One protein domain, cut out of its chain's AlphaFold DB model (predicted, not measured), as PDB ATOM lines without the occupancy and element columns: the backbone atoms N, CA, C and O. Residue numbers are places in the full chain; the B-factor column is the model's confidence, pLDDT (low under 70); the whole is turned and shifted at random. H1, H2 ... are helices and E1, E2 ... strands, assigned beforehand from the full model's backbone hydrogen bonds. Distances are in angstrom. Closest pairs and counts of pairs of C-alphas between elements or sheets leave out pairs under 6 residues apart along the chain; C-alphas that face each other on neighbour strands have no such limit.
ATOM      1  N   CYS A   4      28.169  33.423 -36.276       27.98
ATOM      2  CA  CYS A   4      27.140  32.407 -35.985       27.98
ATOM      3  C   CYS A   4      25.906  32.499 -36.900       27.98
ATOM      4  O   CYS A   4      25.441  31.470 -37.381       27.98
ATOM      5  N   CYS A   5      25.419  33.705 -37.227       29.31
ATOM      6  CA  CYS A   5      24.273  33.859 -38.136       29.31
ATOM      7  C   CYS A   5      24.538  33.289 -39.538       29.31
ATOM      8  O   CYS A   5      23.652  32.683 -40.128       29.31
ATOM      9  N   ALA A   6      25.747  33.458 -40.083       26.28
ATOM     10  CA  ALA A   6      26.056  32.998 -41.439       26.28
ATOM     11  C   ALA A   6      26.103  31.461 -41.550       26.28
ATOM     12  O   ALA A   6      25.648  30.908 -42.549       26.28
ATOM     13  N   SER A   7      26.613  30.784 -40.515       31.39
ATOM     14  CA  SER A   7      26.657  29.316 -40.438       31.39
ATOM     15  C   SER A   7      25.255  28.715 -40.243       31.39
ATOM     16  O   SER A   7      24.880  27.780 -40.950       31.39
ATOM     17  N   TRP A   8      24.422  29.335 -39.400       32.47
ATOM     18  CA  TRP A   8      23.022  28.948 -39.197       32.47
ATOM     19  C   TRP A   8      22.175  29.052 -40.485       32.47
ATOM     20  O   TRP A   8      21.475  28.107 -40.854       32.47
ATOM     21  N   VAL A   9      22.327  30.149 -41.241       36.00
ATOM     22  CA  VAL A   9      21.625  30.389 -42.521       36.00
ATOM     23  C   VAL A   9      21.989  29.355 -43.600       36.00
ATOM     24  O   VAL A   9      21.166  29.041 -44.463       36.00
ATOM     25  N   ALA A  10      23.205  28.804 -43.570       31.62
ATOM     26  CA  ALA A  10      23.634  27.769 -44.510       31.62
ATOM     27  C   ALA A  10      23.077  26.377 -44.150       31.62
ATOM     28  O   ALA A  10      22.636  25.653 -45.046       31.62
ATOM     29  N   CYS A  11      23.030  26.023 -42.860       34.25
ATOM     30  CA  CYS A  11      22.509  24.733 -42.389       34.25
ATOM     31  C   CYS A  11      20.995  24.581 -42.580       34.25
ATOM     32  O   CYS A  11      20.557  23.517 -43.008       34.25
ATOM     33  N   ALA A  12      20.203  25.633 -42.340       33.09
ATOM     34  CA  ALA A  12      18.755  25.597 -42.579       33.09
ATOM     35  C   ALA A  12      18.412  25.475 -44.080       33.09
ATOM     36  O   ALA A  12      17.432  24.843 -44.459       33.09
ATOM     37  N   ARG A  13      19.251  26.011 -44.976       36.53
ATOM     38  CA  ARG A  13      19.004  26.007 -46.430       36.53
ATOM     39  C   ARG A  13      18.980  24.606 -47.059       36.53
ATOM     40  O   ARG A  13      18.196  24.363 -47.975       36.53
ATOM     41  N   LEU A  14      19.871  23.709 -46.637       37.06
ATOM     42  CA  LEU A  14      20.114  22.421 -47.304       37.06
ATOM     43  C   LEU A  14      18.976  21.385 -47.143       37.06
ATOM     44  O   LEU A  14      18.624  20.759 -48.146       37.06
ATOM     45  N   PRO A  15      18.364  21.192 -45.956       40.19
ATOM     46  CA  PRO A  15      17.241  20.269 -45.792       40.19
ATOM     47  C   PRO A  15      15.955  20.749 -46.484       40.19
ATOM     48  O   PRO A  15      15.359  19.977 -47.235       40.19
ATOM     49  N   PHE A  16      15.551  22.017 -46.321       38.16
ATOM     50  CA  PHE A  16      14.288  22.526 -46.888       38.16
ATOM     51  C   PHE A  16      14.295  22.589 -48.425       38.16
ATOM     52  O   PHE A  16      13.284  22.282 -49.060       38.16
ATOM     53  N   ALA A  17      15.440  22.900 -49.044       39.25
ATOM     54  CA  ALA A  17      15.587  22.860 -50.501       39.25
ATOM     55  C   ALA A  17      15.514  21.430 -51.071       39.25
ATOM     56  O   ALA A  17      15.062  21.240 -52.198       39.25
ATOM     57  N   ARG A  18      15.932  20.419 -50.297       35.97
ATOM     58  CA  ARG A  18      15.926  19.007 -50.716       35.97
ATOM     59  C   ARG A  18      14.546  18.350 -50.577       35.97
ATOM     60  O   ARG A  18      14.282  17.379 -51.280       35.97
ATOM     61  N   VAL A  19      13.680  18.892 -49.715       41.53
ATOM     62  CA  VAL A  19      12.299  18.419 -49.474       41.53
ATOM     63  C   VAL A  19      11.246  19.268 -50.217       41.53
ATOM     64  O   VAL A  19      10.094  18.862 -50.334       41.53
ATOM     65  N   GLY A  20      11.633  20.409 -50.799       35.53
ATOM     66  CA  GLY A  20      10.723  21.279 -51.558       35.53
ATOM     67  C   GLY A  20       9.797  22.137 -50.685       35.53
ATOM     68  O   GLY A  20       8.841  22.707 -51.200       35.53
ATOM     69  N   GLU A  21      10.088  22.248 -49.386       41.25
ATOM     70  CA  GLU A  21       9.320  23.015 -48.386       41.25
ATOM     71  C   GLU A  21       9.996  24.343 -47.993       41.25
ATOM     72  O   GLU A  21       9.604  24.992 -47.026       41.25
ATOM     73  N   GLY A  22      11.032  24.766 -48.718       43.56
ATOM     74  CA  GLY A  22      11.646  26.079 -48.513       43.56
ATOM     75  C   GLY A  22      10.784  27.204 -49.089       43.56
ATOM     76  O   GLY A  22      10.112  27.018 -50.102       43.56
ATOM     77  N   SER A  23      10.871  28.410 -48.526       42.34
ATOM     78  CA  SER A  23      10.171  29.616 -49.017       42.34
ATOM     79  C   SER A  23      10.549  30.082 -50.441       42.34
ATOM     80  O   SER A  23      10.160  31.171 -50.864       42.34
ATOM     81  N   GLY A  24      11.342  29.305 -51.191       39.44
ATOM     82  CA  GLY A  24      11.819  29.630 -52.541       39.44
ATOM     83  C   GLY A  24      12.824  30.788 -52.601       39.44
ATOM     84  O   GLY A  24      13.329  31.112 -53.674       39.44
ATOM     85  N   LYS A  25      13.148  31.414 -51.464       35.25
ATOM     86  CA  LYS A  25      14.105  32.521 -51.372       35.25
ATOM     87  C   LYS A  25      15.513  32.009 -51.076       35.25
ATOM     88  O   LYS A  25      15.722  30.965 -50.470       35.25
ATOM     89  N   ARG A  26      16.517  32.803 -51.467       37.72
ATOM     90  CA  ARG A  26      17.956  32.531 -51.253       37.72
ATOM     91  C   ARG A  26      18.350  32.394 -49.762       37.72
ATOM     92  O   ARG A  26      19.471  31.968 -49.482       37.72
ATOM     93  N   ARG A  27      17.447  32.779 -48.847       43.03
ATOM     94  CA  ARG A  27      17.506  32.722 -47.379       43.03
ATOM     95  C   ARG A  27      16.123  32.286 -46.876       43.03
ATOM     96  O   ARG A  27      15.155  32.947 -47.241       43.03
ATOM     97  N   ASP A  28      16.034  31.233 -46.064       52.09
ATOM     98  CA  ASP A  28      14.794  30.881 -45.348       52.09
ATOM     99  C   ASP A  28      14.801  31.570 -43.982       52.09
ATOM    100  O   ASP A  28      14.917  30.932 -42.947       52.09
ATOM    101  N   VAL A  29      14.819  32.904 -44.025       52.78
ATOM    102  CA  VAL A  29      14.666  33.755 -42.844       52.78
ATOM    103  C   VAL A  29      13.321  34.449 -43.005       52.78
ATOM    104  O   VAL A  29      13.090  35.104 -44.030       52.78
ATOM    105  N   ASP A  30      12.422  34.263 -42.048       59.53
ATOM    106  CA  ASP A  30      11.168  35.002 -41.960       59.53
ATOM    107  C   ASP A  30      11.282  36.129 -40.920       59.53
ATOM    108  O   ASP A  30      12.181  36.153 -40.086       59.53
ATOM    109  N   GLY A  31      10.398  37.128 -40.998       61.06
ATOM    110  CA  GLY A  31      10.439  38.290 -40.096       61.06
ATOM    111  C   GLY A  31      10.136  37.967 -38.628       61.06
ATOM    112  O   GLY A  31      10.100  38.884 -37.811       61.06
ATOM    113  N   TYR A  32       9.890  36.693 -38.311       59.44
ATOM    114  CA  TYR A  32       9.652  36.202 -36.963       59.44
ATOM    115  C   TYR A  32      10.935  35.665 -36.320       59.44
ATOM    116  O   TYR A  32      11.003  35.590 -35.099       59.44
ATOM    117  N   ASP A  33      11.971  35.325 -37.098       60.56
ATOM    118  CA  ASP A  33      13.188  34.689 -36.572       60.56
ATOM    119  C   ASP A  33      13.914  35.521 -35.503       60.56
ATOM    120  O   ASP A  33      14.530  34.948 -34.609       60.56
ATOM    121  N   ASP A  34      13.798  36.852 -35.537       65.50
ATOM    122  CA  ASP A  34      14.402  37.731 -34.526       65.50
ATOM    123  C   ASP A  34      13.731  37.612 -33.142       65.50
ATOM    124  O   ASP A  34      14.364  37.895 -32.124       65.50
ATOM    125  N   ASP A  35      12.467  37.179 -33.088       72.81
ATOM    126  CA  ASP A  35      11.704  37.052 -31.840       72.81
ATOM    127  C   ASP A  35      11.684  35.612 -31.289       72.81
ATOM    128  O   ASP A  35      11.295  35.398 -30.138       72.81
ATOM    129  N   TYR A  36      12.072  34.610 -32.090       83.38
ATOM    130  CA  TYR A  36      11.947  33.198 -31.719       83.38
ATOM    131  C   TYR A  36      13.231  32.647 -31.097       83.38
ATOM    132  O   TYR A  36      14.359  32.970 -31.481       83.38
ATOM    133  N   LEU A  37      13.051  31.723 -30.155       87.06
ATOM    134  CA  LEU A  37      14.141  30.949 -29.584       87.06
ATOM    135  C   LEU A  37      14.519  29.807 -30.527       87.06
ATOM    136  O   LEU A  37      13.677  29.194 -31.187       87.06
ATOM    137  N   HIS A  38      15.813  29.509 -30.560       89.44
ATOM    138  CA  HIS A  38      16.382  28.489 -31.427       89.44
ATOM    139  C   HIS A  38      17.101  27.443 -30.580       89.44
ATOM    140  O   HIS A  38      18.121  27.728 -29.955       89.44
ATOM    141  N   LEU A  39      16.568  26.221 -30.573       89.31
ATOM    142  CA  LEU A  39      17.254  25.049 -30.048       89.31
ATOM    143  C   LEU A  39      18.170  24.500 -31.138       89.31
ATOM    144  O   LEU A  39      17.703  24.185 -32.231       89.31
ATOM    145  N   ILE A  40      19.459  24.372 -30.841       91.62
ATOM    146  CA  ILE A  40      20.462  23.867 -31.780       91.62
ATOM    147  C   ILE A  40      20.995  22.545 -31.245       91.62
ATOM    148  O   ILE A  40      21.398  22.459 -30.087       91.62
ATOM    149  N   LEU A  41      21.016  21.529 -32.105       90.56
ATOM    150  CA  LEU A  41      21.717  20.280 -31.853       90.56
ATOM    151  C   LEU A  41      23.088  20.349 -32.527       90.56
ATOM    152  O   LEU A  41      23.172  20.495 -33.748       90.56
ATOM    153  N   TRP A  42      24.143  20.271 -31.724       91.12
ATOM    154  CA  TRP A  42      25.532  20.410 -32.150       91.12
ATOM    155  C   TRP A  42      26.262  19.071 -32.059       91.12
ATOM    156  O   TRP A  42      26.104  18.352 -31.074       91.12
ATOM    157  N   ASP A  43      27.038  18.749 -33.090       88.25
ATOM    158  CA  ASP A  43      27.969  17.626 -33.112       88.25
ATOM    159  C   ASP A  43      29.374  18.145 -32.797       88.25
ATOM    160  O   ASP A  43      29.928  18.949 -33.549       88.25
ATOM    161  N   GLU A  44      29.941  17.726 -31.667       85.75
ATOM    162  CA  GLU A  44      31.277  18.156 -31.248       85.75
ATOM    163  C   GLU A  44      32.401  17.465 -32.024       85.75
ATOM    164  O   GLU A  44      33.469  18.055 -32.175       85.75
ATOM    165  N   GLU A  45      32.172  16.255 -32.541       86.38
ATOM    166  CA  GLU A  45      33.186  15.505 -33.290       86.38
ATOM    167  C   GLU A  45      33.317  16.055 -34.709       86.38
ATOM    168  O   GLU A  45      34.418  16.340 -35.184       86.38
ATOM    169  N   ASP A  46      32.177  16.246 -35.372       86.75
ATOM    170  CA  ASP A  46      32.120  16.766 -36.737       86.75
ATOM    171  C   ASP A  46      32.169  18.308 -36.790       86.75
ATOM    172  O   ASP A  46      32.342  18.875 -37.869       86.75
ATOM    173  N   LEU A  47      32.045  18.998 -35.645       87.06
ATOM    174  CA  LEU A  47      31.947  20.462 -35.526       87.06
ATOM    175  C   LEU A  47      30.839  21.062 -36.414       87.06
ATOM    176  O   LEU A  47      31.003  22.120 -37.033       87.06
ATOM    177  N   GLU A  48      29.695  20.381 -36.473       87.19
ATOM    178  CA  GLU A  48      28.572  20.709 -37.353       87.19
ATOM    179  C   GLU A  48      27.236  20.778 -36.593       87.19
ATOM    180  O   GLU A  48      27.002  20.110 -35.590       87.19
ATOM    181  N   ILE A  49      26.299  21.585 -37.103       87.81
ATOM    182  CA  ILE A  49      24.928  21.637 -36.573       87.81
ATOM    183  C   ILE A  49      24.149  20.434 -37.104       87.81
ATOM    184  O   ILE A  49      23.765  20.419 -38.267       87.81
ATOM    185  N   VAL A  50      23.811  19.456 -36.277       90.44
ATOM    186  CA  VAL A  50      23.008  18.295 -36.703       90.44
ATOM    187  C   VAL A  50      21.602  18.712 -37.142       90.44
ATOM    188  O   VAL A  50      21.054  18.209 -38.129       90.44
ATOM    189  N   GLY A  51      21.007  19.640 -36.401       90.38
ATOM    190  CA  GLY A  51      19.655  20.113 -36.630       90.38
ATOM    191  C   GLY A  51      19.275  21.239 -35.690       90.38
ATOM    192  O   GLY A  51      20.038  21.613 -34.798       90.38
ATOM    193  N   ALA A  52      18.088  21.786 -35.896       90.38
ATOM    194  CA  ALA A  52      17.562  22.836 -35.046       90.38
ATOM    195  C   ALA A  52      16.042  22.763 -34.941       90.38
ATOM    196  O   ALA A  52      15.370  22.170 -35.790       90.38
ATOM    197  N   TYR A  53      15.517  23.400 -33.902       91.06
ATOM    198  CA  TYR A  53      14.093  23.586 -33.668       91.06
ATOM    199  C   TYR A  53      13.835  25.036 -33.268       91.06
ATOM    200  O   TYR A  53      14.516  25.567 -32.389       91.06
ATOM    201  N   ARG A  54      12.849  25.677 -33.893       89.81
ATOM    202  CA  ARG A  54      12.412  27.019 -33.520       89.81
ATOM    203  C   ARG A  54      11.223  26.927 -32.571       89.81
ATOM    204  O   ARG A  54      10.286  26.170 -32.836       89.81
ATOM    205  N   PHE A  55      11.247  27.689 -31.485       90.69
ATOM    206  CA  PHE A  55      10.133  27.737 -30.548       90.69
ATOM    207  C   PHE A  55       9.950  29.117 -29.921       90.69
ATOM    208  O   PHE A  55      10.900  29.889 -29.814       90.69
ATOM    209  N   MET A  56       8.724  29.444 -29.518       91.00
ATOM    210  CA  MET A  56       8.407  30.757 -28.962       91.00
ATOM    211  C   MET A  56       7.281  30.676 -27.917       91.00
ATOM    212  O   MET A  56       6.202  30.170 -28.231       91.00
ATOM    213  N   PRO A  57       7.511  31.175 -26.685       92.25
ATOM    214  CA  PRO A  57       6.483  31.342 -25.653       92.25
ATOM    215  C   PRO A  57       5.396  32.362 -26.008       92.25
ATOM    216  O   PRO A  57       5.622  33.574 -25.978       92.25
ATOM    217  N   THR A  58       4.189  31.893 -26.305       92.44
ATOM    218  CA  THR A  58       3.198  32.708 -27.018       92.44
ATOM    219  C   THR A  58       2.659  33.887 -26.223       92.44
ATOM    220  O   THR A  58       2.445  34.940 -26.819       92.44
ATOM    221  N   ALA A  59       2.562  33.787 -24.896       91.44
ATOM    222  CA  ALA A  59       2.178  34.910 -24.038       91.44
ATOM    223  C   ALA A  59       3.084  36.136 -24.223       91.44
ATOM    224  O   ALA A  59       2.601  37.245 -24.438       91.44
ATOM    225  N   MET A  60       4.407  35.932 -24.240       88.62
ATOM    226  CA  MET A  60       5.365  37.033 -24.390       88.62
ATOM    227  C   MET A  60       5.232  37.731 -25.747       88.62
ATOM    228  O   MET A  60       5.451  38.935 -25.862       88.62
ATOM    229  N   GLN A  61       4.903  36.976 -26.794       89.94
ATOM    230  CA  GLN A  61       4.749  37.534 -28.133       89.94
ATOM    231  C   GLN A  61       3.393  38.203 -28.328       89.94
ATOM    232  O   GLN A  61       3.320  39.225 -29.012       89.94
ATOM    233  N   LEU A  62       2.343  37.686 -27.685       90.81
ATOM    234  CA  LEU A  62       1.048  38.354 -27.621       90.81
ATOM    235  C   LEU A  62       1.171  39.741 -26.986       90.81
ATOM    236  O   LEU A  62       0.660  40.703 -27.550       90.81
ATOM    237  N   GLU A  63       1.907  39.868 -25.881       89.88
ATOM    238  CA  GLU A  63       2.143  41.165 -25.233       89.88
ATOM    239  C   GLU A  63       2.913  42.143 -26.134       89.88
ATOM    240  O   GLU A  63       2.605  43.332 -26.176       89.88
ATOM    241  N   LYS A  64       3.909  41.653 -26.883       88.19
ATOM    242  CA  LYS A  64       4.780  42.503 -27.712       88.19
ATOM    243  C   LYS A  64       4.165  42.916 -29.045       88.19
ATOM    244  O   LYS A  64       4.374  44.042 -29.491       88.19
ATOM    245  N   ARG A  65       3.508  41.986 -29.741       87.25
ATOM    246  CA  ARG A  65       3.085  42.146 -31.146       87.25
ATOM    247  C   ARG A  65       1.654  41.671 -31.414       87.25
ATOM    248  O   ARG A  65       1.200  41.711 -32.560       87.25
ATOM    249  N   GLY A  66       0.936  41.222 -30.385       90.00
ATOM    250  CA  GLY A  66      -0.382  40.614 -30.527       90.00
ATOM    251  C   GLY A  66      -0.349  39.319 -31.342       90.00
ATOM    252  O   GLY A  66       0.701  38.723 -31.587       90.00
ATOM    253  N   LEU A  67      -1.523  38.896 -31.818       88.62
ATOM    254  CA  LEU A  67      -1.686  37.668 -32.608       88.62
ATOM    255  C   LEU A  67      -0.850  37.656 -33.895       88.62
ATOM    256  O   LEU A  67      -0.422  36.595 -34.339       88.62
ATOM    257  N   GLN A  68      -0.564  38.828 -34.470       86.88
ATOM    258  CA  GLN A  68       0.238  38.937 -35.692       86.88
ATOM    259  C   GLN A  68       1.715  38.620 -35.475       86.88
ATOM    260  O   GLN A  68       2.436  38.429 -36.446       86.88
ATOM    261  N   GLY A  69       2.171  38.562 -34.220       85.25
ATOM    262  CA  GLY A  69       3.509  38.100 -33.878       85.25
ATOM    263  C   GLY A  69       3.663  36.579 -33.895       85.25
ATOM    264  O   GLY A  69       4.796  36.112 -33.806       85.25
ATOM    265  N   ILE A  70       2.565  35.820 -33.997       89.44
ATOM    266  CA  ILE A  70       2.555  34.354 -33.986       89.44
ATOM    267  C   ILE A  70       2.526  33.842 -35.425       89.44
ATOM    268  O   ILE A  70       1.594  34.118 -36.185       89.44
ATOM    269  N   TYR A  71       3.524  33.046 -35.805       88.31
ATOM    270  CA  TYR A  71       3.676  32.566 -37.176       88.31
ATOM    271  C   TYR A  71       2.455  31.774 -37.662       88.31
ATOM    272  O   TYR A  71       1.929  32.046 -38.743       88.31
ATOM    273  N   SER A  72       1.954  30.819 -36.882       89.12
ATOM    274  CA  SER A  72       0.809  30.000 -37.290       89.12
ATOM    275  C   SER A  72      -0.502  30.772 -37.361       89.12
ATOM    276  O   SER A  72      -1.379  30.360 -38.119       89.12
ATOM    277  N   TYR A  73      -0.620  31.945 -36.736       90.50
ATOM    278  CA  TYR A  73      -1.769  32.827 -36.959       90.50
ATOM    279  C   TYR A  73      -1.818  33.384 -38.395       90.50
ATOM    280  O   TYR A  73      -2.891  33.694 -38.922       90.50
ATOM    281  N   SER A  74      -0.676  33.452 -39.089       88.12
ATOM    282  CA  SER A  74      -0.639  33.791 -40.522       88.12
ATOM    283  C   SER A  74      -1.193  32.676 -41.421       88.12
ATOM    284  O   SER A  74      -1.585  32.935 -42.560       88.12
ATOM    285  N   LEU A  75      -1.258  31.441 -40.909       87.56
ATOM    286  CA  LEU A  75      -1.722  30.252 -41.628       87.56
ATOM    287  C   LEU A  75      -3.151  29.853 -41.237       87.56
ATOM    288  O   LEU A  75      -3.897  29.348 -42.076       87.56
ATOM    289  N   PHE A  76      -3.542  30.112 -39.990       89.62
ATOM    290  CA  PHE A  76      -4.815  29.690 -39.416       89.62
ATOM    291  C   PHE A  76      -5.585  30.873 -38.815       89.62
ATOM    292  O   PHE A  76      -4.999  31.848 -38.347       89.62
ATOM    293  N   HIS A  77      -6.910  30.793 -38.836       89.19
ATOM    294  CA  HIS A  77      -7.784  31.587 -37.985       89.19
ATOM    295  C   HIS A  77      -7.946  30.863 -36.653       89.19
ATOM    296  O   HIS A  77      -8.309  29.689 -36.637       89.19
ATOM    297  N   TYR A  78      -7.660  31.549 -35.549       90.81
ATOM    298  CA  TYR A  78      -7.893  31.008 -34.214       90.81
ATOM    299  C   TYR A  78      -9.257  31.406 -33.694       90.81
ATOM    300  O   TYR A  78      -9.682  32.553 -33.838       90.81
ATOM    301  N   ASP A  79      -9.905  30.443 -33.057       89.44
ATOM    302  CA  ASP A  79     -11.106  30.664 -32.274       89.44
ATOM    303  C   ASP A  79     -10.751  31.263 -30.898       89.44
ATOM    304  O   ASP A  79      -9.636  31.082 -30.402       89.44
ATOM    305  N   ALA A  80     -11.701  31.943 -30.250       86.00
ATOM    306  CA  ALA A  80     -11.532  32.493 -28.901       86.00
ATOM    307  C   ALA A  80     -11.075  31.438 -27.873       86.00
ATOM    308  O   ALA A  80     -10.305  31.735 -26.967       86.00
ATOM    309  N   ARG A  81     -11.462  30.172 -28.053       86.50
ATOM    310  CA  ARG A  81     -11.042  29.049 -27.195       86.50
ATOM    311  C   ARG A  81      -9.542  28.750 -27.246       86.50
ATOM    312  O   ARG A  81      -9.049  28.004 -26.405       86.50
ATOM    313  N   MET A  82      -8.819  29.312 -28.213       89.88
ATOM    314  CA  MET A  82      -7.366  29.197 -28.292       89.88
ATOM    315  C   MET A  82      -6.660  30.073 -27.242       89.88
ATOM    316  O   MET A  82      -5.479  29.864 -26.996       89.88
ATOM    317  N   GLU A  83      -7.350  31.013 -26.587       89.94
ATOM    318  CA  GLU A  83      -6.752  31.969 -25.640       89.94
ATOM    319  C   GLU A  83      -5.958  31.299 -24.502       89.94
ATOM    320  O   GLU A  83      -4.809  31.676 -24.268       89.94
ATOM    321  N   ASP A  84      -6.498  30.254 -23.862       90.75
ATOM    322  CA  ASP A  84      -5.783  29.495 -22.816       90.75
ATOM    323  C   ASP A  84      -4.509  28.836 -23.371       90.75
ATOM    324  O   ASP A  84      -3.437  28.875 -22.761       90.75
ATOM    325  N   ILE A  85      -4.601  28.296 -24.591       91.69
ATOM    326  CA  ILE A  85      -3.472  27.664 -25.272       91.69
ATOM    327  C   ILE A  85      -2.415  28.703 -25.629       91.69
ATOM    328  O   ILE A  85      -1.237  28.426 -25.463       91.69
ATOM    329  N   LEU A  86      -2.792  29.899 -26.078       92.50
ATOM    330  CA  LEU A  86      -1.827  30.954 -26.394       92.50
ATOM    331  C   LEU A  86      -1.218  31.582 -25.133       92.50
ATOM    332  O   LEU A  86      -0.070  32.021 -25.163       92.50
ATOM    333  N   THR A  87      -1.944  31.605 -24.021       92.94
ATOM    334  CA  THR A  87      -1.447  32.162 -22.754       92.94
ATOM    335  C   THR A  87      -0.448  31.218 -22.084       92.94
ATOM    336  O   THR A  87       0.569  31.653 -21.549       92.94
ATOM    337  N   HIS A  88      -0.674  29.906 -22.173       93.50
ATOM    338  CA  HIS A  88       0.180  28.890 -21.545       93.50
ATOM    339  C   HIS A  88       0.931  28.018 -22.556       93.50
ATOM    340  O   HIS A  88       1.348  26.899 -22.240       93.50
ATOM    341  N   GLY A  89       1.082  28.506 -23.785       93.62
ATOM    342  CA  GLY A  89       1.600  27.734 -24.903       93.62
ATOM    343  C   GLY A  89       2.989  28.122 -25.360       93.62
ATOM    344  O   GLY A  89       3.512  29.207 -25.096       93.62
ATOM    345  N   ILE A  90       3.571  27.197 -26.108       93.75
ATOM    346  CA  ILE A  90       4.768  27.413 -26.897       93.75
ATOM    347  C   ILE A  90       4.437  27.020 -28.323       93.75
ATOM    348  O   ILE A  90       4.033  25.883 -28.594       93.75
ATOM    349  N   GLU A  91       4.649  27.959 -29.235       93.56
ATOM    350  CA  GLU A  91       4.610  27.650 -30.648       93.56
ATOM    351  C   GLU A  91       5.924  26.987 -31.063       93.56
ATOM    352  O   GLU A  91       7.000  27.545 -30.857       93.56
ATOM    353  N   LEU A  92       5.833  25.814 -31.678       92.12
ATOM    354  CA  LEU A  92       6.928  25.049 -32.257       92.12
ATOM    355  C   LEU A  92       6.869  25.129 -33.785       92.12
ATOM    356  O   LEU A  92       5.800  25.058 -34.388       92.12
ATOM    357  N   GLY A  93       8.019  25.220 -34.446       88.12
ATOM    358  CA  GLY A  93       8.048  25.174 -35.904       88.12
ATOM    359  C   GLY A  93       9.442  25.116 -36.506       88.12
ATOM    360  O   GLY A  93      10.454  25.147 -35.807       88.12
ATOM    361  N   ARG A  94       9.474  25.022 -37.843       81.75
ATOM    362  CA  ARG A  94      10.690  25.049 -38.677       81.75
ATOM    363  C   ARG A  94      11.813  24.120 -38.199       81.75
ATOM    364  O   ARG A  94      12.992  24.442 -38.324       81.75
ATOM    365  N   SER A  95      11.460  22.955 -37.665       86.19
ATOM    366  CA  SER A  95      12.462  21.959 -37.308       86.19
ATOM    367  C   SER A  95      13.136  21.412 -38.558       86.19
ATOM    368  O   SER A  95      12.456  21.096 -39.537       86.19
ATOM    369  N   PHE A  96      14.447  21.216 -38.502       86.25
ATOM    370  CA  PHE A  96      15.161  20.494 -39.544       86.25
ATOM    371  C   PHE A  96      16.254  19.615 -38.954       86.25
ATOM    372  O   PHE A  96      16.868  19.946 -37.941       86.25
ATOM    373  N   ILE A  97      16.528  18.515 -39.649       86.94
ATOM    374  CA  ILE A  97      17.721  17.695 -39.457       86.94
ATOM    375  C   ILE A  97      18.475  17.695 -40.779       86.94
ATOM    376  O   ILE A  97      17.881  17.503 -41.847       86.94
ATOM    377  N   GLN A  98      19.784  17.911 -40.716       84.44
ATOM    378  CA  GLN A  98      20.636  17.849 -41.891       84.44
ATOM    379  C   GLN A  98      20.573  16.456 -42.550       84.44
ATOM    380  O   GLN A  98      20.622  15.449 -41.841       84.44
ATOM    381  N   PRO A  99      20.541  16.356 -43.896       84.44
ATOM    382  CA  PRO A  99      20.435  15.071 -44.592       84.44
ATOM    383  C   PRO A  99      21.488  14.026 -44.215       84.44
ATOM    384  O   PRO A  99      21.189  12.836 -44.192       84.44
ATOM    385  N   ARG A 100      22.707  14.464 -43.877       84.56
ATOM    386  CA  ARG A 100      23.796  13.597 -43.393       84.56
ATOM    387  C   ARG A 100      23.414  12.810 -42.131       84.56
ATOM    388  O   ARG A 100      23.910  11.706 -41.920       84.56
ATOM    389  N   TYR A 101      22.517  13.363 -41.322       83.31
ATOM    390  CA  TYR A 101      22.083  12.815 -40.042       83.31
ATOM    391  C   TYR A 101      20.687  12.172 -40.107       83.31
ATOM    392  O   TYR A 101      20.138  11.779 -39.075       83.31
ATOM    393  N   TRP A 102      20.098  12.026 -41.299       82.88
ATOM    394  CA  TRP A 102      18.834  11.307 -41.464       82.88
ATOM    395  C   TRP A 102      18.975   9.831 -41.067       82.88
ATOM    396  O   TRP A 102      19.995   9.194 -41.318       82.88
ATOM    397  N   GLY A 103      17.944   9.290 -40.411       78.38
ATOM    398  CA  GLY A 103      17.959   7.930 -39.857       78.38
ATOM    399  C   GLY A 103      18.710   7.788 -38.526       78.38
ATOM    400  O   GLY A 103      18.724   6.701 -37.957       78.38
ATOM    401  N   ARG A 104      19.306   8.869 -38.005       83.81
ATOM    402  CA  ARG A 104      19.820   8.935 -36.629       83.81
ATOM    403  C   ARG A 104      18.764   9.512 -35.682       83.81
ATOM    404  O   ARG A 104      17.757  10.072 -36.109       83.81
ATOM    405  N   ARG A 105      19.040   9.454 -34.378       84.50
ATOM    406  CA  ARG A 105      18.171   9.957 -33.296       84.50
ATOM    407  C   ARG A 105      18.189  11.488 -33.130       84.50
ATOM    408  O   ARG A 105      17.981  11.995 -32.037       84.50
ATOM    409  N   GLY A 106      18.462  12.243 -34.199       84.69
ATOM    410  CA  GLY A 106      18.605  13.704 -34.128       84.69
ATOM    411  C   GLY A 106      17.326  14.405 -33.663       84.69
ATOM    412  O   GLY A 106      17.378  15.304 -32.829       84.69
ATOM    413  N   LEU A 107      16.167  13.951 -34.150       85.44
ATOM    414  CA  LEU A 107      14.876  14.489 -33.723       85.44
ATOM    415  C   LEU A 107      14.585  14.163 -32.249       85.44
ATOM    416  O   LEU A 107      14.123  15.042 -31.527       85.44
ATOM    417  N   ASP A 108      14.907  12.947 -31.791       87.38
ATOM    418  CA  ASP A 108      14.748  12.553 -30.385       87.38
ATOM    419  C   ASP A 108      15.531  13.494 -29.461       87.38
ATOM    420  O   ASP A 108      14.992  13.963 -28.463       87.38
ATOM    421  N   TYR A 109      16.778  13.825 -29.811       89.56
ATOM    422  CA  TYR A 109      17.598  14.738 -29.010       89.56
ATOM    423  C   TYR A 109      17.044  16.164 -28.974       89.56
ATOM    424  O   TYR A 109      17.071  16.800 -27.920       89.56
ATOM    425  N   LEU A 110      16.493  16.662 -30.086       90.06
ATOM    426  CA  LEU A 110      15.790  17.946 -30.082       90.06
ATOM    427  C   LEU A 110      14.577  17.907 -29.140       90.06
ATOM    428  O   LEU A 110      14.381  18.837 -28.359       90.06
ATOM    429  N   TRP A 111      13.805  16.817 -29.143       90.75
ATOM    430  CA  TRP A 111      12.693  16.636 -28.205       90.75
ATOM    431  C   TRP A 111      13.147  16.523 -26.751       90.75
ATOM    432  O   TRP A 111      12.496  17.098 -25.880       90.75
ATOM    433  N   CYS A 112      14.275  15.868 -26.468       90.56
ATOM    434  CA  CYS A 112      14.875  15.884 -25.133       90.56
ATOM    435  C   CYS A 112      15.232  17.312 -24.696       90.56
ATOM    436  O   CYS A 112      14.973  17.676 -23.552       90.56
ATOM    437  N   GLY A 113      15.769  18.137 -25.601       88.62
ATOM    438  CA  GLY A 113      16.061  19.546 -25.325       88.62
ATOM    439  C   GLY A 113      14.804  20.368 -25.020       88.62
ATOM    440  O   GLY A 113      14.787  21.121 -24.046       88.62
ATOM    441  N   ILE A 114      13.727  20.170 -25.787       90.94
ATOM    442  CA  ILE A 114      12.416  20.782 -25.504       90.94
ATOM    443  C   ILE A 114      11.887  20.304 -24.145       90.94
ATOM    444  O   ILE A 114      11.448  21.116 -23.334       90.94
ATOM    445  N   GLY A 115      11.978  19.004 -23.857       90.12
ATOM    446  CA  GLY A 115      11.559  18.427 -22.580       90.12
ATOM    447  C   GLY A 115      12.328  19.000 -21.387       90.12
ATOM    448  O   GLY A 115      11.720  19.363 -20.384       90.12
ATOM    449  N   ALA A 116      13.647  19.161 -21.508       89.88
ATOM    450  CA  ALA A 116      14.473  19.794 -20.481       89.88
ATOM    451  C   ALA A 116      14.088  21.265 -20.257       89.88
ATOM    452  O   ALA A 116      14.073  21.745 -19.123       89.88
ATOM    453  N   TRP A 117      13.736  21.976 -21.329       89.06
ATOM    454  CA  TRP A 117      13.250  23.347 -21.238       89.06
ATOM    455  C   TRP A 117      11.896  23.419 -20.516       89.06
ATOM    456  O   TRP A 117      11.736  24.224 -19.603       89.06
ATOM    457  N   LEU A 118      10.953  22.534 -20.845       90.38
ATOM    458  CA  LEU A 118       9.649  22.450 -20.173       90.38
ATOM    459  C   LEU A 118       9.775  22.076 -18.695       90.38
ATOM    460  O   LEU A 118       9.092  22.655 -17.857       90.38
ATOM    461  N   ALA A 119      10.687  21.162 -18.355       90.25
ATOM    462  CA  ALA A 119      10.960  20.803 -16.965       90.25
ATOM    463  C   ALA A 119      11.458  22.004 -16.141       90.25
ATOM    464  O   ALA A 119      11.169  22.105 -14.951       90.25
ATOM    465  N   ARG A 120      12.183  22.935 -16.776       90.69
ATOM    466  CA  ARG A 120      12.638  24.183 -16.153       90.69
ATOM    467  C   ARG A 120      11.531  25.238 -16.042       90.69
ATOM    468  O   ARG A 120      11.583  26.062 -15.132       90.69
ATOM    469  N   TYR A 121      10.558  25.224 -16.949       90.06
ATOM    470  CA  TYR A 121       9.478  26.206 -17.033       90.06
ATOM    471  C   TYR A 121       8.103  25.513 -17.025       90.06
ATOM    472  O   TYR A 121       7.448  25.416 -18.064       90.06
ATOM    473  N   PRO A 122       7.644  25.032 -15.855       89.94
ATOM    474  CA  PRO A 122       6.453  24.184 -15.750       89.94
ATOM    475  C   PRO A 122       5.131  24.929 -15.984       89.94
ATOM    476  O   PRO A 122       4.076  24.304 -16.046       89.94
ATOM    477  N   HIS A 123       5.160  26.260 -16.103       89.81
ATOM    478  CA  HIS A 123       3.977  27.076 -16.384       89.81
ATOM    479  C   HIS A 123       3.512  26.994 -17.843       89.81
ATOM    480  O   HIS A 123       2.398  27.422 -18.146       89.81
ATOM    481  N   TYR A 124       4.333  26.438 -18.739       91.69
ATOM    482  CA  TYR A 124       3.910  26.115 -20.098       91.69
ATOM    483  C   TYR A 124       3.238  24.749 -20.129       91.69
ATOM    484  O   TYR A 124       3.841  23.724 -19.814       91.69
ATOM    485  N   ARG A 125       1.974  24.745 -20.541       91.00
ATOM    486  CA  ARG A 125       1.111  23.564 -20.561       91.00
ATOM    487  C   ARG A 125       0.956  22.971 -21.955       91.00
ATOM    488  O   ARG A 125       0.719  21.770 -22.083       91.00
ATOM    489  N   TYR A 126       1.066  23.801 -22.988       91.94
ATOM    490  CA  TYR A 126       0.722  23.411 -24.348       91.94
ATOM    491  C   TYR A 126       1.895  23.600 -25.306       91.94
ATOM    492  O   TYR A 126       2.573  24.623 -25.303       91.94
ATOM    493  N   LEU A 127       2.093  22.612 -26.174       91.81
ATOM    494  CA  LEU A 127       2.941  22.723 -27.353       91.81
ATOM    495  C   LEU A 127       2.029  22.677 -28.570       91.81
ATOM    496  O   LEU A 127       1.219  21.757 -28.696       91.81
ATOM    497  N   PHE A 128       2.158  23.643 -29.467       91.88
ATOM    498  CA  PHE A 128       1.393  23.650 -30.708       91.88
ATOM    499  C   PHE A 128       2.235  24.208 -31.844       91.88
ATOM    500  O   PHE A 128       3.241  24.866 -31.616       91.88
ATOM    501  N   GLY A 129       1.851  23.937 -33.084       89.19
ATOM    502  CA  GLY A 129       2.612  24.424 -34.220       89.19
ATOM    503  C   GLY A 129       2.123  23.857 -35.542       89.19
ATOM    504  O   GLY A 129       1.490  22.799 -35.570       89.19
ATOM    505  N   PRO A 130       2.406  24.546 -36.654       87.19
ATOM    506  CA  PRO A 130       2.097  24.042 -37.975       87.19
ATOM    507  C   PRO A 130       3.135  22.991 -38.384       87.19
ATOM    508  O   PRO A 130       4.341  23.224 -38.288       87.19
ATOM    509  N   VAL A 131       2.671  21.851 -38.897       82.62
ATOM    510  CA  VAL A 131       3.532  20.833 -39.510       82.62
ATOM    511  C   VAL A 131       3.350  20.842 -41.025       82.62
ATOM    512  O   VAL A 131       2.227  20.784 -41.529       82.62
ATOM    513  N   SER A 132       4.461  20.920 -41.753       71.81
ATOM    514  CA  SER A 132       4.480  20.733 -43.203       71.81
ATOM    515  C   SER A 132       4.620  19.248 -43.514       71.81
ATOM    516  O   SER A 132       5.421  18.543 -42.901       71.81
ATOM    517  N   ILE A 133       3.797  18.757 -44.438       67.12
ATOM    518  CA  ILE A 133       3.826  17.365 -44.882       67.12
ATOM    519  C   ILE A 133       4.007  17.374 -46.396       67.12
ATOM    520  O   ILE A 133       3.130  17.832 -47.133       67.12
ATOM    521  N   SER A 134       5.139  16.838 -46.853       60.47
ATOM    522  CA  SER A 134       5.469  16.806 -48.277       60.47
ATOM    523  C   SER A 134       4.415  16.047 -49.093       60.47
ATOM    524  O   SER A 134       3.887  15.006 -48.691       60.47
ATOM    525  N   GLY A 135       4.109  16.560 -50.285       56.28
ATOM    526  CA  GLY A 135       3.007  16.044 -51.096       56.28
ATOM    527  C   GLY A 135       3.213  14.642 -51.689       56.28
ATOM    528  O   GLY A 135       2.251  14.049 -52.177       56.28
ATOM    529  N   GLY A 136       4.440  14.114 -51.632       52.81
ATOM    530  CA  GLY A 136       4.801  12.773 -52.108       52.81
ATOM    531  C   GLY A 136       4.439  11.646 -51.143       52.81
ATOM    532  O   GLY A 136       4.646  10.479 -51.464       52.81
ATOM    533  N   LEU A 137       3.903  11.976 -49.967       51.12
ATOM    534  CA  LEU A 137       3.441  11.000 -49.000       51.12
ATOM    535  C   LEU A 137       2.006  10.521 -49.374       51.12
ATOM    536  O   LEU A 137       1.064  11.312 -49.264       51.12
ATOM    537  N   PRO A 138       1.776   9.229 -49.720       50.84
ATOM    538  CA  PRO A 138       0.430   8.636 -49.675       50.84
ATOM    539  C   PRO A 138      -0.256   8.629 -48.274       50.84
ATOM    540  O   PRO A 138      -1.475   8.465 -48.226       50.84
ATOM    541  N   PRO A 139       0.430   8.867 -47.127       54.09
ATOM    542  CA  PRO A 139      -0.147   8.945 -45.778       54.09
ATOM    543  C   PRO A 139      -1.138  10.057 -45.442       54.09
ATOM    544  O   PRO A 139      -1.492  10.158 -44.273       54.09
ATOM    545  N   ARG A 140      -1.615  10.893 -46.368       54.88
ATOM    546  CA  ARG A 140      -2.607  11.938 -46.016       54.88
ATOM    547  C   ARG A 140      -3.845  11.315 -45.367       54.88
ATOM    548  O   ARG A 140      -4.309  11.770 -44.330       54.88
ATOM    549  N   LEU A 141      -4.298  10.199 -45.941       56.38
ATOM    550  CA  LEU A 141      -5.365   9.377 -45.384       56.38
ATOM    551  C   LEU A 141      -4.916   8.625 -44.131       56.38
ATOM    552  O   LEU A 141      -5.703   8.523 -43.210       56.38
ATOM    553  N   ALA A 142      -3.672   8.145 -44.057       58.12
ATOM    554  CA  ALA A 142      -3.182   7.410 -42.890       58.12
ATOM    555  C   ALA A 142      -3.032   8.294 -41.639       58.12
ATOM    556  O   ALA A 142      -3.298   7.822 -40.542       58.12
ATOM    557  N   ILE A 143      -2.657   9.568 -41.793       63.50
ATOM    558  CA  ILE A 143      -2.554  10.542 -40.695       63.50
ATOM    559  C   ILE A 143      -3.950  10.990 -40.259       63.50
ATOM    560  O   ILE A 143      -4.241  10.958 -39.066       63.50
ATOM    561  N   CYS A 144      -4.834  11.341 -41.204       62.81
ATOM    562  CA  CYS A 144      -6.232  11.655 -40.887       62.81
ATOM    563  C   CYS A 144      -6.939  10.462 -40.230       62.81
ATOM    564  O   CYS A 144      -7.644  10.633 -39.239       62.81
ATOM    565  N   TRP A 145      -6.704   9.254 -40.750       58.66
ATOM    566  CA  TRP A 145      -7.204   8.008 -40.184       58.66
ATOM    567  C   TRP A 145      -6.648   7.810 -38.779       58.66
ATOM    568  O   TRP A 145      -7.443   7.813 -37.854       58.66
ATOM    569  N   TRP A 146      -5.323   7.775 -38.584       62.84
ATOM    570  CA  TRP A 146      -4.692   7.613 -37.267       62.84
ATOM    571  C   TRP A 146      -5.204   8.636 -36.250       62.84
ATOM    572  O   TRP A 146      -5.545   8.267 -35.132       62.84
ATOM    573  N   HIS A 147      -5.344   9.902 -36.640       62.41
ATOM    574  CA  HIS A 147      -5.905  10.924 -35.761       62.41
ATOM    575  C   HIS A 147      -7.375  10.633 -35.406       62.41
ATOM    576  O   HIS A 147      -7.776  10.794 -34.257       62.41
ATOM    577  N   SER A 148      -8.182  10.159 -36.360       60.28
ATOM    578  CA  SER A 148      -9.581   9.785 -36.109       60.28
ATOM    579  C   SER A 148      -9.738   8.523 -35.245       60.28
ATOM    580  O   SER A 148     -10.601   8.505 -34.369       60.28
ATOM    581  N   THR A 149      -8.903   7.495 -35.439       59.25
ATOM    582  CA  THR A 149      -9.006   6.205 -34.732       59.25
ATOM    583  C   THR A 149      -8.254   6.173 -33.409       59.25
ATOM    584  O   THR A 149      -8.735   5.556 -32.465       59.25
ATOM    585  N   VAL A 150      -7.075   6.795 -33.325       61.50
ATOM    586  CA  VAL A 150      -6.169   6.674 -32.167       61.50
ATOM    587  C   VAL A 150      -6.318   7.844 -31.205       61.50
ATOM    588  O   VAL A 150      -6.378   7.633 -29.996       61.50
ATOM    589  N   CYS A 151      -6.411   9.079 -31.707       59.00
ATOM    590  CA  CYS A 151      -6.599  10.243 -30.835       59.00
ATOM    591  C   CYS A 151      -8.060  10.417 -30.391       59.00
ATOM    592  O   CYS A 151      -8.323  11.138 -29.423       59.00
ATOM    593  N   GLY A 152      -8.993   9.744 -31.079       49.78
ATOM    594  CA  GLY A 152     -10.423  10.012 -31.006       49.78
ATOM    595  C   GLY A 152     -10.724  11.409 -31.551       49.78
ATOM    596  O   GLY A 152      -9.968  12.357 -31.341       49.78
ATOM    597  N   SER A 153     -11.833  11.587 -32.261       54.09
ATOM    598  CA  SER A 153     -12.332  12.919 -32.621       54.09
ATOM    599  C   SER A 153     -12.750  13.672 -31.348       54.09
ATOM    600  O   SER A 153     -13.913  13.683 -30.958       54.09
ATOM    601  N   ARG A 154     -11.763  14.228 -30.642       49.50
ATOM    602  CA  ARG A 154     -11.894  14.809 -29.301       49.50
ATOM    603  C   ARG A 154     -12.047  16.327 -29.331       49.50
ATOM    604  O   ARG A 154     -12.448  16.925 -28.340       49.50
ATOM    605  N   ALA A 155     -11.759  16.940 -30.476       55.53
ATOM    606  CA  ALA A 155     -12.103  18.324 -30.740       55.53
ATOM    607  C   ALA A 155     -13.582  18.378 -31.142       55.53
ATOM    608  O   ALA A 155     -13.931  18.179 -32.302       55.53
ATOM    609  N   THR A 156     -14.457  18.634 -30.170       56.28
ATOM    610  CA  THR A 156     -15.877  18.938 -30.415       56.28
ATOM    611  C   THR A 156     -16.056  20.191 -31.270       56.28
ATOM    612  O   THR A 156     -17.105  20.370 -31.883       56.28
ATOM    613  N   HIS A 157     -15.022  21.036 -31.352       64.50
ATOM    614  CA  HIS A 157     -15.002  22.242 -32.163       64.50
ATOM    615  C   HIS A 157     -13.595  22.567 -32.690       64.50
ATOM    616  O   HIS A 157     -12.608  22.249 -32.020       64.50
ATOM    617  N   PRO A 158     -13.485  23.230 -33.856       74.56
ATOM    618  CA  PRO A 158     -12.198  23.639 -34.403       74.56
ATOM    619  C   PRO A 158     -11.588  24.768 -33.557       74.56
ATOM    620  O   PRO A 158     -12.152  25.851 -33.446       74.56
ATOM    621  N   LEU A 159     -10.425  24.511 -32.951       84.50
ATOM    622  CA  LEU A 159      -9.629  25.532 -32.246       84.50
ATOM    623  C   LEU A 159      -8.883  26.454 -33.224       84.50
ATOM    624  O   LEU A 159      -8.599  27.612 -32.917       84.50
ATOM    625  N   ALA A 160      -8.565  25.926 -34.406       86.19
ATOM    626  CA  ALA A 160      -7.894  26.634 -35.480       86.19
ATOM    627  C   ALA A 160      -8.422  26.149 -36.835       86.19
ATOM    628  O   ALA A 160      -8.509  24.944 -37.081       86.19
ATOM    629  N   GLU A 161      -8.731  27.083 -37.727       85.50
ATOM    630  CA  GLU A 161      -9.199  26.808 -39.085       85.50
ATOM    631  C   GLU A 161      -8.172  27.296 -40.102       85.50
ATOM    632  O   GLU A 161      -7.649  28.403 -39.991       85.50
ATOM    633  N   SER A 162      -7.843  26.477 -41.103       85.38
ATOM    634  CA  SER A 162      -6.879  26.893 -42.129       85.38
ATOM    635  C   SER A 162      -7.434  28.066 -42.928       85.38
ATOM    636  O   SER A 162      -8.545  27.993 -43.447       85.38
ATOM    637  N   ARG A 163      -6.628  29.116 -43.115       85.31
ATOM    638  CA  ARG A 163      -6.951  30.242 -44.013       85.31
ATOM    639  C   ARG A 163      -6.979  29.829 -45.481       85.31
ATOM    640  O   ARG A 163      -7.533  30.528 -46.324       85.31
ATOM    641  N   ARG A 164      -6.327  28.712 -45.801       82.31
ATOM    642  CA  ARG A 164      -6.315  28.087 -47.124       82.31
ATOM    643  C   ARG A 164      -6.741  26.636 -46.941       82.31
ATOM    644  O   ARG A 164      -5.882  25.748 -46.951       82.31
ATOM    645  N   PRO A 165      -8.033  26.387 -46.666       78.06
ATOM    646  CA  PRO A 165      -8.521  25.027 -46.529       78.06
ATOM    647  C   PRO A 165      -8.276  24.313 -47.855       78.06
ATOM    648  O   PRO A 165      -8.501  24.880 -48.922       78.06
ATOM    649  N   TYR A 166      -7.749  23.094 -47.789       65.62
ATOM    650  CA  TYR A 166      -7.468  22.317 -48.987       65.62
ATOM    651  C   TYR A 166      -8.802  21.927 -49.648       65.62
ATOM    652  O   TYR A 166      -9.556  21.161 -49.044       65.62
ATOM    653  N   PRO A 167      -9.127  22.440 -50.850       58.16
ATOM    654  CA  PRO A 167     -10.376  22.132 -51.514       58.16
ATOM    655  C   PRO A 167     -10.110  20.953 -52.439       58.16
ATOM    656  O   PRO A 167      -9.592  21.114 -53.542       58.16
TER     657      PRO A 167
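What this domain is: This is residues 4 to 167 of the 204 residues of an uncharacterized protein of Raoultella planticola (UniProt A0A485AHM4). A twisted sheet of four strands, E1, E2, E4 and E5, runs through the middle, with H5 packed slantwise on one face and H1 lying across the opposite face. Where E4 begins, H2, H3, H4 and the small strand pair E3 and E6 gather, while residues 137 to 156, which include H6, stick out from the body. The printed part has 164 residues, with six named helices and six named strands in the order H1 E1 E2 H2 H3 E3 H4 E4 H5 E5 H6 E6. The class is mixed, helices and strands; the large sheet, in the order E1 E2 E4 E5, is mixed, and E3 with E6 is antiparallel. The whole is compact, with a radius of gyration of the C-alphas of 16.9 A and spans of 49 by 40 by 32 A.

How they stand to each other: E1, residues 37 to 43, and E2, residues 48 to 57, form an antiparallel hairpin, with N 39 and O 53 within hydrogen-bond range at 2.8 A. E2 is antiparallel to E4, residues 89 to 97, with N 54 and O 93 at 3.1 A. E4 is parallel to E5, residues 126 to 128, with N 90 and O 126 at 2.9 A. H5, residues 106 to 120, is on the sheet at a height of 6.9 A; its closest C-alphas to E1 are Leu 110 and Leu 41, 6.6 A. E4, H5 and E5 make a strand-helix-strand unit, two parallel neighbour strands with a helix between, with a right-handed crossover. H1, residues 4 to 19, is on the opposite face at a height of 8.5 A, across the strands at 85 degrees to E2 on the local plane; its closest C-alphas to E4 are Pro 15 and Phe 96, 6.6 A. H4, residues 80 to 87, stands up from the sheet, its line rising 59 degrees. H2, residues 58 to 69, touches H4 with residues 58 to 59 alone, the closest C-alphas being Ala 59 and Thr 87, 4.7 A. H3, residues 71 to 74, only grazes the sheet. E3, residues 76 to 78, is antiparallel to E6, residues 160 to 162, with N 77 and O 161 at 2.8 A. H6, residues 140 to 149, touches no helix. In H5 and H6 every O i to N i+4 pair is within hydrogen-bond range, against 8 of 12 in H1, 5 of 8 in H2 and 2 of 4 in H4; H3 is too short for one.

Where its parts are: E2 is 27.2 A long and H1 24.5 A, starting at (27.140, 32.407, -35.985). E6 ends at (-6.879, 26.893, -42.129).

The domain as a whole: The printed part has no cut. The links H1 to E1 and E5 to H6 are long. pLDDT is under 70 at residues 4 to 34, 133 to 157 and 166 to 167.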